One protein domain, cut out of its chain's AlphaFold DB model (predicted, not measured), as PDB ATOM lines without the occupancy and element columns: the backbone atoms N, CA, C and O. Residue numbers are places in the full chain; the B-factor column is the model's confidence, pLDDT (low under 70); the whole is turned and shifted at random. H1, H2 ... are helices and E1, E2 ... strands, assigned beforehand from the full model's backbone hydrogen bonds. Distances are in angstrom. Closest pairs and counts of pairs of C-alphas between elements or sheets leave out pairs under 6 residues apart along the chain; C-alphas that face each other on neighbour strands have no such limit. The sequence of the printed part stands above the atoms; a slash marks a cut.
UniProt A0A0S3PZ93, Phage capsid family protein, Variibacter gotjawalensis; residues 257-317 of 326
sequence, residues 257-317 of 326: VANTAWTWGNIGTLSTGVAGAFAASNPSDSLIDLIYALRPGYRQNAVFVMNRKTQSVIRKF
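This is residues 257 to 317 of the 326 residues of the protein "Phage capsid family protein" of Variibacter gotjawalensis (UniProt A0A0S3PZ93). With little regular structure, the printed part is a zigzag of loops in three passes: E1 and residues 270 to 281 run out, H1 runs back to small H2, and residues 300 to 317, with H3, run out again. The 61 residues, 23 of them in named elements, hold E1, H1, H2 and H3 in that order, mostly helix. It is only just loose, close to compact, with a radius of gyration of the C-alphas of 12.7 A and spans of 34 by 26 by 19 A.

Look first at residues 257 to 258, paired parallel with 268 to 269 of E1, residues 267 to 269; E1 pairs with no named strand. H1, residues 285 to 293, is only just apart from E1, closest 8.3 A. H2, residues 296 to 299, is close to H1 but not clearly touching: the closest C-alphas, Ile 291 and Arg 299, are 7.3 A apart. H3, residues 308 to 314, is apart from the others. Every O i to N i+4 pair is within hydrogen-bond range in H1 and H3; H2 is too short for one.

Find C-alpha 267 at (220.361, 202.080, 247.172), where E1 begins. H1 runs 12.0 A from C-alpha 285; H3 runs 9.8 A to C-alpha 314 at (220.071, 185.287, 231.955).

The farthest C-alphas, Trp 264 and Lys 316, are 35.6 A apart. The link E1 to H1 is long, the printed part has no cut, and no printed residue is under 70 in pLDDT.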
ATOM      1  N   VAL A 257     221.949 199.026 250.806       95.88
ATOM      2  CA  VAL A 257     221.297 198.326 251.921       95.88
ATOM      3  C   VAL A 257     220.311 197.294 251.381       95.88
ATOM      4  O   VAL A 257     219.918 197.351 250.213       95.88
ATOM      5  N   ALA A 258     219.891 196.337 252.209       95.19
ATOM      6  CA  ALA A 258     218.779 195.462 251.845       95.19
ATOM      7  C   ALA A 258     217.522 196.308 251.585       95.19
ATOM      8  O   ALA A 258     217.251 197.248 252.330       95.19
ATOM      9  N   ASN A 259     216.740 195.980 250.551       92.69
ATOM     10  CA  ASN A 259     215.588 196.799 250.153       92.69
ATOM     11  C   ASN A 259     214.553 197.004 251.282       92.69
ATOM     12  O   ASN A 259     213.917 198.049 251.363       92.69
ATOM     13  N   THR A 260     214.418 196.039 252.194       92.25
ATOM     14  CA  THR A 260     213.541 196.131 253.377       92.25
ATOM     15  C   THR A 260     214.027 197.129 254.431       92.25
ATOM     16  O   THR A 260     213.222 197.629 255.208       92.25
ATOM     17  N   ALA A 261     215.325 197.437 254.447       93.50
ATOM     18  CA  ALA A 261     215.963 198.419 255.321       93.50
ATOM     19  C   ALA A 261     216.318 199.712 254.565       93.50
ATOM     20  O   ALA A 261     217.206 200.457 254.982       93.50
ATOM     21  N   TRP A 262     215.663 199.963 253.425       91.50
ATOM     22  CA  TRP A 262     215.939 201.132 252.601       91.50
ATOM     23  C   TRP A 262     215.707 202.433 253.372       91.50
ATOM     24  O   TRP A 262     214.650 202.655 253.964       91.50
ATOM     25  N   THR A 263     216.691 203.323 253.301       88.94
ATOM     26  CA  THR A 263     216.626 204.690 253.814       88.94
ATOM     27  C   THR A 263     217.162 205.651 252.760       88.94
ATOM     28  O   THR A 263     217.954 205.268 251.894       88.94
ATOM     29  N   TRP A 264     216.719 206.911 252.822       85.44
ATOM     30  CA  TRP A 264     217.228 207.960 251.941       85.44
ATOM     31  C   TRP A 264     218.763 208.039 252.010       85.44
ATOM     32  O   TRP A 264     219.348 207.893 253.081       85.44
ATOM     33  N   GLY A 265     219.408 208.228 250.856       86.06
ATOM     34  CA  GLY A 265     220.869 208.201 250.717       86.06
ATOM     35  C   GLY A 265     221.469 206.822 250.413       86.06
ATOM     36  O   GLY A 265     222.645 206.753 250.056       86.06
ATOM     37  N   ASN A 266     220.677 205.743 250.482       90.69
ATOM     38  CA  ASN A 266     221.110 204.385 250.150       90.69
ATOM     39  C   ASN A 266     220.349 203.809 248.943       90.69
ATOM     40  O   ASN A 266     219.190 204.147 248.684       90.69
ATOM     41  N   ILE A 267     220.982 202.877 248.234       92.94
ATOM     42  CA  ILE A 267     220.361 202.080 247.172       92.94
ATOM     43  C   ILE A 267     219.899 200.739 247.744       92.94
ATOM     44  O   ILE A 267     220.656 200.032 248.407       92.94
ATOM     45  N   GLY A 268     218.639 200.389 247.487       94.38
ATOM     46  CA  GLY A 268     218.070 199.102 247.878       94.38
ATOM     47  C   GLY A 268     218.599 197.971 246.999       94.38
ATOM     48  O   GLY A 268     218.651 198.094 245.777       94.38
ATOM     49  N   THR A 269     218.973 196.858 247.618       94.88
ATOM     50  CA  THR A 269     219.458 195.650 246.940       94.88
ATOM     51  C   THR A 269     218.641 194.432 247.353       94.88
ATOM     52  O   THR A 269     218.054 194.390 248.439       94.88
ATOM     53  N   LEU A 270     218.606 193.440 246.466       94.50
ATOM     54  CA  LEU A 270     218.065 192.112 246.725       94.50
ATOM     55  C   LEU A 270     219.166 191.077 246.517       94.50
ATOM     56  O   LEU A 270     219.927 191.154 245.552       94.50
ATOM     57  N   SER A 271     219.225 190.098 247.412       91.88
ATOM     58  CA  SER A 271     220.140 188.967 247.294       91.88
ATOM     59  C   SER A 271     219.527 187.889 246.405       91.88
ATOM     60  O   SER A 271     218.370 187.527 246.586       91.88
ATOM     61  N   THR A 272     220.321 187.296 245.513       90.44
ATOM     62  CA  THR A 272     219.914 186.134 244.695       90.44
ATOM     63  C   THR A 272     219.791 184.834 245.501       90.44
ATOM     64  O   THR A 272     219.442 183.794 244.954       90.44
ATOM     65  N   GLY A 273     220.129 184.863 246.795       87.31
ATOM     66  CA  GLY A 273     220.086 183.709 247.699       87.31
ATOM     67  C   GLY A 273     221.261 182.734 247.561       87.31
ATOM     68  O   GLY A 273     221.452 181.902 248.443       87.31
ATOM     69  N   VAL A 274     222.084 182.853 246.513       90.81
ATOM     70  CA  VAL A 274     223.262 182.005 246.267       90.81
ATOM     71  C   VAL A 274     224.498 182.871 246.028       90.81
ATOM     72  O   VAL A 274     224.459 183.851 245.287       90.81
ATOM     73  N   ALA A 275     225.624 182.506 246.644       90.38
ATOM     74  CA  ALA A 275     226.884 183.215 246.447       90.38
ATOM     75  C   ALA A 275     227.439 182.973 245.032       90.38
ATOM     76  O   ALA A 275     227.652 181.835 244.620       90.38
ATOM     77  N   GLY A 276     227.699 184.056 244.298       89.12
ATOM     78  CA  GLY A 276     228.370 184.021 242.993       89.12
ATOM     79  C   GLY A 276     227.497 183.620 241.796       89.12
ATOM     80  O   GLY A 276     227.999 183.637 240.673       89.12
ATOM     81  N   ALA A 277     226.215 183.294 241.995       90.69
ATOM     82  CA  ALA A 277     225.317 182.859 240.924       90.69
ATOM     83  C   ALA A 277     223.835 183.172 241.218       90.69
ATOM     84  O   ALA A 277     223.474 183.673 242.284       90.69
ATOM     85  N   PHE A 278     222.974 182.863 240.245       92.88
ATOM     86  CA  PHE A 278     221.531 182.740 240.456       92.88
ATOM     87  C   PHE A 278     221.196 181.367 241.058       92.88
ATOM     88  O   PHE A 278     221.998 180.434 240.972       92.88
ATOM     89  N   ALA A 279     220.012 181.243 241.657       91.38
ATOM     90  CA  ALA A 279     219.524 179.976 242.191       91.38
ATOM     91  C   ALA A 279     219.477 178.876 241.112       91.38
ATOM     92  O   ALA A 279     219.151 179.138 239.957       91.38
ATOM     93  N   ALA A 280     219.794 177.631 241.483       88.31
ATOM     94  CA  ALA A 280     219.774 176.507 240.541       88.31
ATOM     95  C   ALA A 280     218.347 176.171 240.064       88.31
ATOM     96  O   ALA A 280     218.143 175.824 238.903       88.31
ATOM     97  N   SER A 281     217.366 176.299 240.957       89.94
ATOM     98  CA  SER A 281     215.936 176.200 240.665       89.94
ATOM     99  C   SER A 281     215.332 177.596 240.534       89.94
ATOM    100  O   SER A 281     215.564 178.430 241.407       89.94
ATOM    101  N   ASN A 282     214.535 177.825 239.488       90.38
ATOM    102  CA  ASN A 282     213.830 179.087 239.219       90.38
ATOM    103  C   ASN A 282     214.714 180.354 239.331       90.38
ATOM    104  O   ASN A 282     214.369 181.299 240.041       90.38
ATOM    105  N   PRO A 283     215.858 180.430 238.617       92.62
ATOM    106  CA  PRO A 283     216.760 181.588 238.675       92.62
ATOM    107  C   PRO A 283     216.110 182.920 238.254       92.62
ATOM    108  O   PRO A 283     216.632 183.988 238.576       92.62
ATOM    109  N   SER A 284     214.995 182.871 237.520       92.94
ATOM    110  CA  SER A 284     214.238 184.040 237.062       92.94
ATOM    111  C   SER A 284     213.504 184.779 238.179       92.94
ATOM    112  O   SER A 284     213.256 185.976 238.025       92.94
ATOM    113  N   ASP A 285     213.181 184.116 239.292       93.62
ATOM    114  CA  ASP A 285     212.356 184.697 240.361       93.62
ATOM    115  C   ASP A 285     213.029 185.938 240.956       93.62
ATOM    116  O   ASP A 285     212.396 186.980 241.099       93.62
ATOM    117  N   SER A 286     214.355 185.904 241.140       93.81
ATOM    118  CA  SER A 286     215.120 187.059 241.627       93.81
ATOM    119  C   SER A 286     215.020 188.293 240.717       93.81
ATOM    120  O   SER A 286     215.125 189.420 241.198       93.81
ATOM    121  N   LEU A 287     214.835 188.110 239.404       93.50
ATOM    122  CA  LEU A 287     214.645 189.227 238.470       93.50
ATOM    123  C   LEU A 287     213.233 189.802 238.579       93.50
ATOM    124  O   LEU A 287     213.064 191.018 238.514       93.50
ATOM    125  N   ILE A 288     212.231 188.942 238.764       93.88
ATOM    126  CA  ILE A 288     210.840 189.357 238.973       93.88
ATOM    127  C   ILE A 288     210.731 190.121 240.296       93.88
ATOM    128  O   ILE A 288     210.210 191.236 240.320       93.88
ATOM    129  N   ASP A 289     211.310 189.585 241.368       94.50
ATOM    130  CA  ASP A 289     211.362 190.240 242.675       94.50
ATOM    131  C   ASP A 289     212.017 191.622 242.584       94.50
ATOM    132  O   ASP A 289     211.524 192.585 243.173       94.50
ATOM    133  N   LEU A 290     213.078 191.763 241.781       94.75
ATOM    134  CA  LEU A 290     213.735 193.048 241.541       94.75
ATOM    135  C   LEU A 290     212.817 194.070 240.851       94.75
ATOM    136  O   LEU A 290     212.822 195.242 241.233       94.75
ATOM    137  N   ILE A 291     211.985 193.649 239.891       93.94
ATOM    138  CA  ILE A 291     210.995 194.529 239.238       93.94
ATOM    139  C   ILE A 291     209.973 195.034 240.259       93.94
ATOM    140  O   ILE A 291     209.625 196.219 240.270       93.94
ATOM    141  N   TYR A 292     209.479 194.143 241.120       93.56
ATOM    142  CA  TYR A 292     208.421 194.475 242.072       93.56
ATOM    143  C   TYR A 292     208.924 195.150 243.351       93.56
ATOM    144  O   TYR A 292     208.147 195.864 243.991       93.56
ATOM    145  N   ALA A 293     210.213 195.021 243.673       93.06
ATOM    146  CA  ALA A 293     210.877 195.776 244.731       93.06
ATOM    147  C   ALA A 293     210.966 197.277 244.427       93.06
ATOM    148  O   ALA A 293     210.963 198.095 245.353       93.06
ATOM    149  N   LEU A 294     210.995 197.658 243.145       91.38
ATOM    150  CA  LEU A 294     210.922 199.055 242.738       91.38
ATOM    151  C   LEU A 294     209.519 199.618 243.012       91.38
ATOM    152  O   LEU A 294     208.493 199.009 242.682       91.38
ATOM    153  N   ARG A 295     209.454 200.820 243.601       88.12
ATOM    154  CA  ARG A 295     208.171 201.480 243.889       88.12
ATOM    155  C   ARG A 295     207.378 201.689 242.586       88.12
ATOM    156  O   ARG A 295     207.981 202.102 241.594       88.12
ATOM    157  N   PRO A 296     206.046 201.482 242.575       87.25
ATOM    158  CA  PRO A 296     205.234 201.503 241.353       87.25
ATOM    159  C   PRO A 296     205.450 202.720 240.443       87.25
ATOM    160  O   PRO A 296     205.583 202.550 239.235       87.25
ATOM    161  N   GLY A 297     205.561 203.926 241.014       88.25
ATOM    162  CA  GLY A 297     205.745 205.166 240.249       88.25
ATOM    163  C   GLY A 297     207.059 205.255 239.463       88.25
ATOM    164  O   GLY A 297     207.147 206.054 238.539       88.25
ATOM    165  N   TYR A 298     208.058 204.430 239.789       89.38
ATOM    166  CA  TYR A 298     209.336 204.379 239.072       89.38
ATOM    167  C   TYR A 298     209.450 203.188 238.115       89.38
ATOM    168  O   TYR A 298     210.432 203.102 237.389       89.38
ATOM    169  N   ARG A 299     208.482 202.260 238.098       90.88
ATOM    170  CA  ARG A 299     208.541 201.081 237.213       90.88
ATOM    171  C   ARG A 299     208.269 201.425 235.756       90.88
ATOM    172  O   ARG A 299     208.766 200.744 234.863       90.88
ATOM    173  N   GLN A 300     207.465 202.456 235.507       89.88
ATOM    174  CA  GLN A 300     207.173 202.896 234.150       89.88
ATOM    175  C   GLN A 300     208.461 203.422 233.503       89.88
ATOM    176  O   GLN A 300     209.093 204.328 234.036       89.88
ATOM    177  N   ASN A 301     208.839 202.841 232.361       89.75
ATOM    178  CA  ASN A 301     210.082 203.125 231.632       89.75
ATOM    179  C   ASN A 301     211.381 202.750 232.373       89.75
ATOM    180  O   ASN A 301     212.456 203.201 231.979       89.75
ATOM    181  N   ALA A 302     211.316 201.918 233.418       92.19
ATOM    182  CA  ALA A 302     212.522 201.361 234.024       92.19
ATOM    183  C   ALA A 302     213.215 200.389 233.056       92.19
ATOM    184  O   ALA A 302     212.561 199.605 232.368       92.19
ATOM    185  N   VAL A 303     214.549 200.419 233.032       92.94
ATOM    186  CA  VAL A 303     215.373 199.587 232.146       92.94
ATOM    187  C   VAL A 303     216.401 198.825 232.975       92.94
ATOM    188  O   VAL A 303     217.015 199.379 233.886       92.94
ATOM    189  N   PHE A 304     216.611 197.548 232.653       92.94
ATOM    190  CA  PHE A 304     217.705 196.775 233.232       92.94
ATOM    191  C   PHE A 304     219.045 197.186 232.626       92.94
ATOM    192  O   PHE A 304     219.205 197.209 231.407       92.94
ATOM    193  N   VAL A 305     220.037 197.412 233.483       92.75
ATOM    194  CA  VAL A 305     221.422 197.661 233.074       92.75
ATOM    195  C   VAL A 305     222.283 196.484 233.517       92.75
ATOM    196  O   VAL A 305     222.344 196.153 234.699       92.75
ATOM    197  N   MET A 306     222.952 195.832 232.567       91.31
ATOM    198  CA  MET A 306     223.836 194.694 232.830       91.31
ATOM    199  C   MET A 306     224.947 194.611 231.783       91.31
ATOM    200  O   MET A 306     224.805 195.114 230.670       91.31
ATOM    201  N   ASN A 307     226.054 193.944 232.117       90.81
ATOM    202  CA  ASN A 307     227.077 193.627 231.123       90.81
ATOM    203  C   ASN A 307     226.655 192.412 230.266       90.81
ATOM    204  O   ASN A 307     225.808 191.606 230.662       90.81
ATOM    205  N   ARG A 308     227.297 192.236 229.102       90.06
ATOM    206  CA  ARG A 308     226.988 191.125 228.178       90.06
ATOM    207  C   ARG A 308     227.207 189.734 228.790       90.06
ATOM    208  O   ARG A 308     226.533 188.785 228.400       90.06
ATOM    209  N   LYS A 309     228.121 189.594 229.761       92.50
ATOM    210  CA  LYS A 309     228.371 188.312 230.444       92.50
ATOM    211  C   LYS A 309     227.160 187.899 231.283       92.50
ATOM    212  O   LYS A 309     226.653 186.797 231.091       92.50
ATOM    213  N   THR A 310     226.649 188.793 232.128       92.69
ATOM    214  CA  THR A 310     225.426 188.585 232.916       92.69
ATOM    215  C   THR A 310     224.217 188.382 232.008       92.69
ATOM    216  O   THR A 310     223.443 187.453 232.226       92.69
ATOM    217  N   GLN A 311     224.105 189.162 230.927       93.56
ATOM    218  CA  GLN A 311     223.052 188.985 229.925       93.56
ATOM    219  C   GLN A 311     223.056 187.573 229.325       93.56
ATOM    220  O   GLN A 311     222.001 186.961 229.187       93.56
ATOM    221  N   SER A 312     224.238 187.027 229.012       94.00
ATOM    222  CA  SER A 312     224.367 185.666 228.478       94.00
ATOM    223  C   SER A 312     223.932 184.586 229.472       94.00
ATOM    224  O   SER A 312     223.432 183.547 229.053       94.00
ATOM    225  N   VAL A 313     224.113 184.819 230.777       94.06
ATOM    226  CA  VAL A 313     223.657 183.904 231.834       94.06
ATOM    227  C   VAL A 313     222.134 183.927 231.913       94.06
ATOM    228  O   VAL A 313     221.517 182.868 231.902       94.06
ATOM    229  N   ILE A 314     221.530 185.117 231.893       94.62
ATOM    230  CA  ILE A 314     220.071 185.287 231.955       94.62
ATOM    231  C   ILE A 314     219.390 184.730 230.694       94.62
ATOM    232  O   ILE A 314     218.399 184.016 230.799       94.62
ATOM    233  N   ARG A 315     219.964 184.956 229.502       94.44
ATOM    234  CA  ARG A 315     219.508 184.351 228.229       94.44
ATOM    235  C   ARG A 315     219.458 182.823 228.266       94.44
ATOM    236  O   ARG A 315     218.736 182.219 227.486       94.44
ATOM    237  N   LYS A 316     220.257 182.187 229.126       93.81
ATOM    238  CA  LYS A 316     220.318 180.726 229.249       93.81
ATOM    239  C   LYS A 316     219.295 180.157 230.229       93.81
ATOM    240  O   LYS A 316     219.269 178.938 230.388       93.81
ATOM    241  N   PHE A 317     218.481 180.985 230.882       94.81
ATOM    242  CA  PHE A 317     217.413 180.492 231.746       94.81
ATOM    243  C   PHE A 317     216.374 179.737 230.923       94.81
ATOM    244  O   PHE A 317     216.014 180.155 229.820       94.81
TER     245      PHE A 317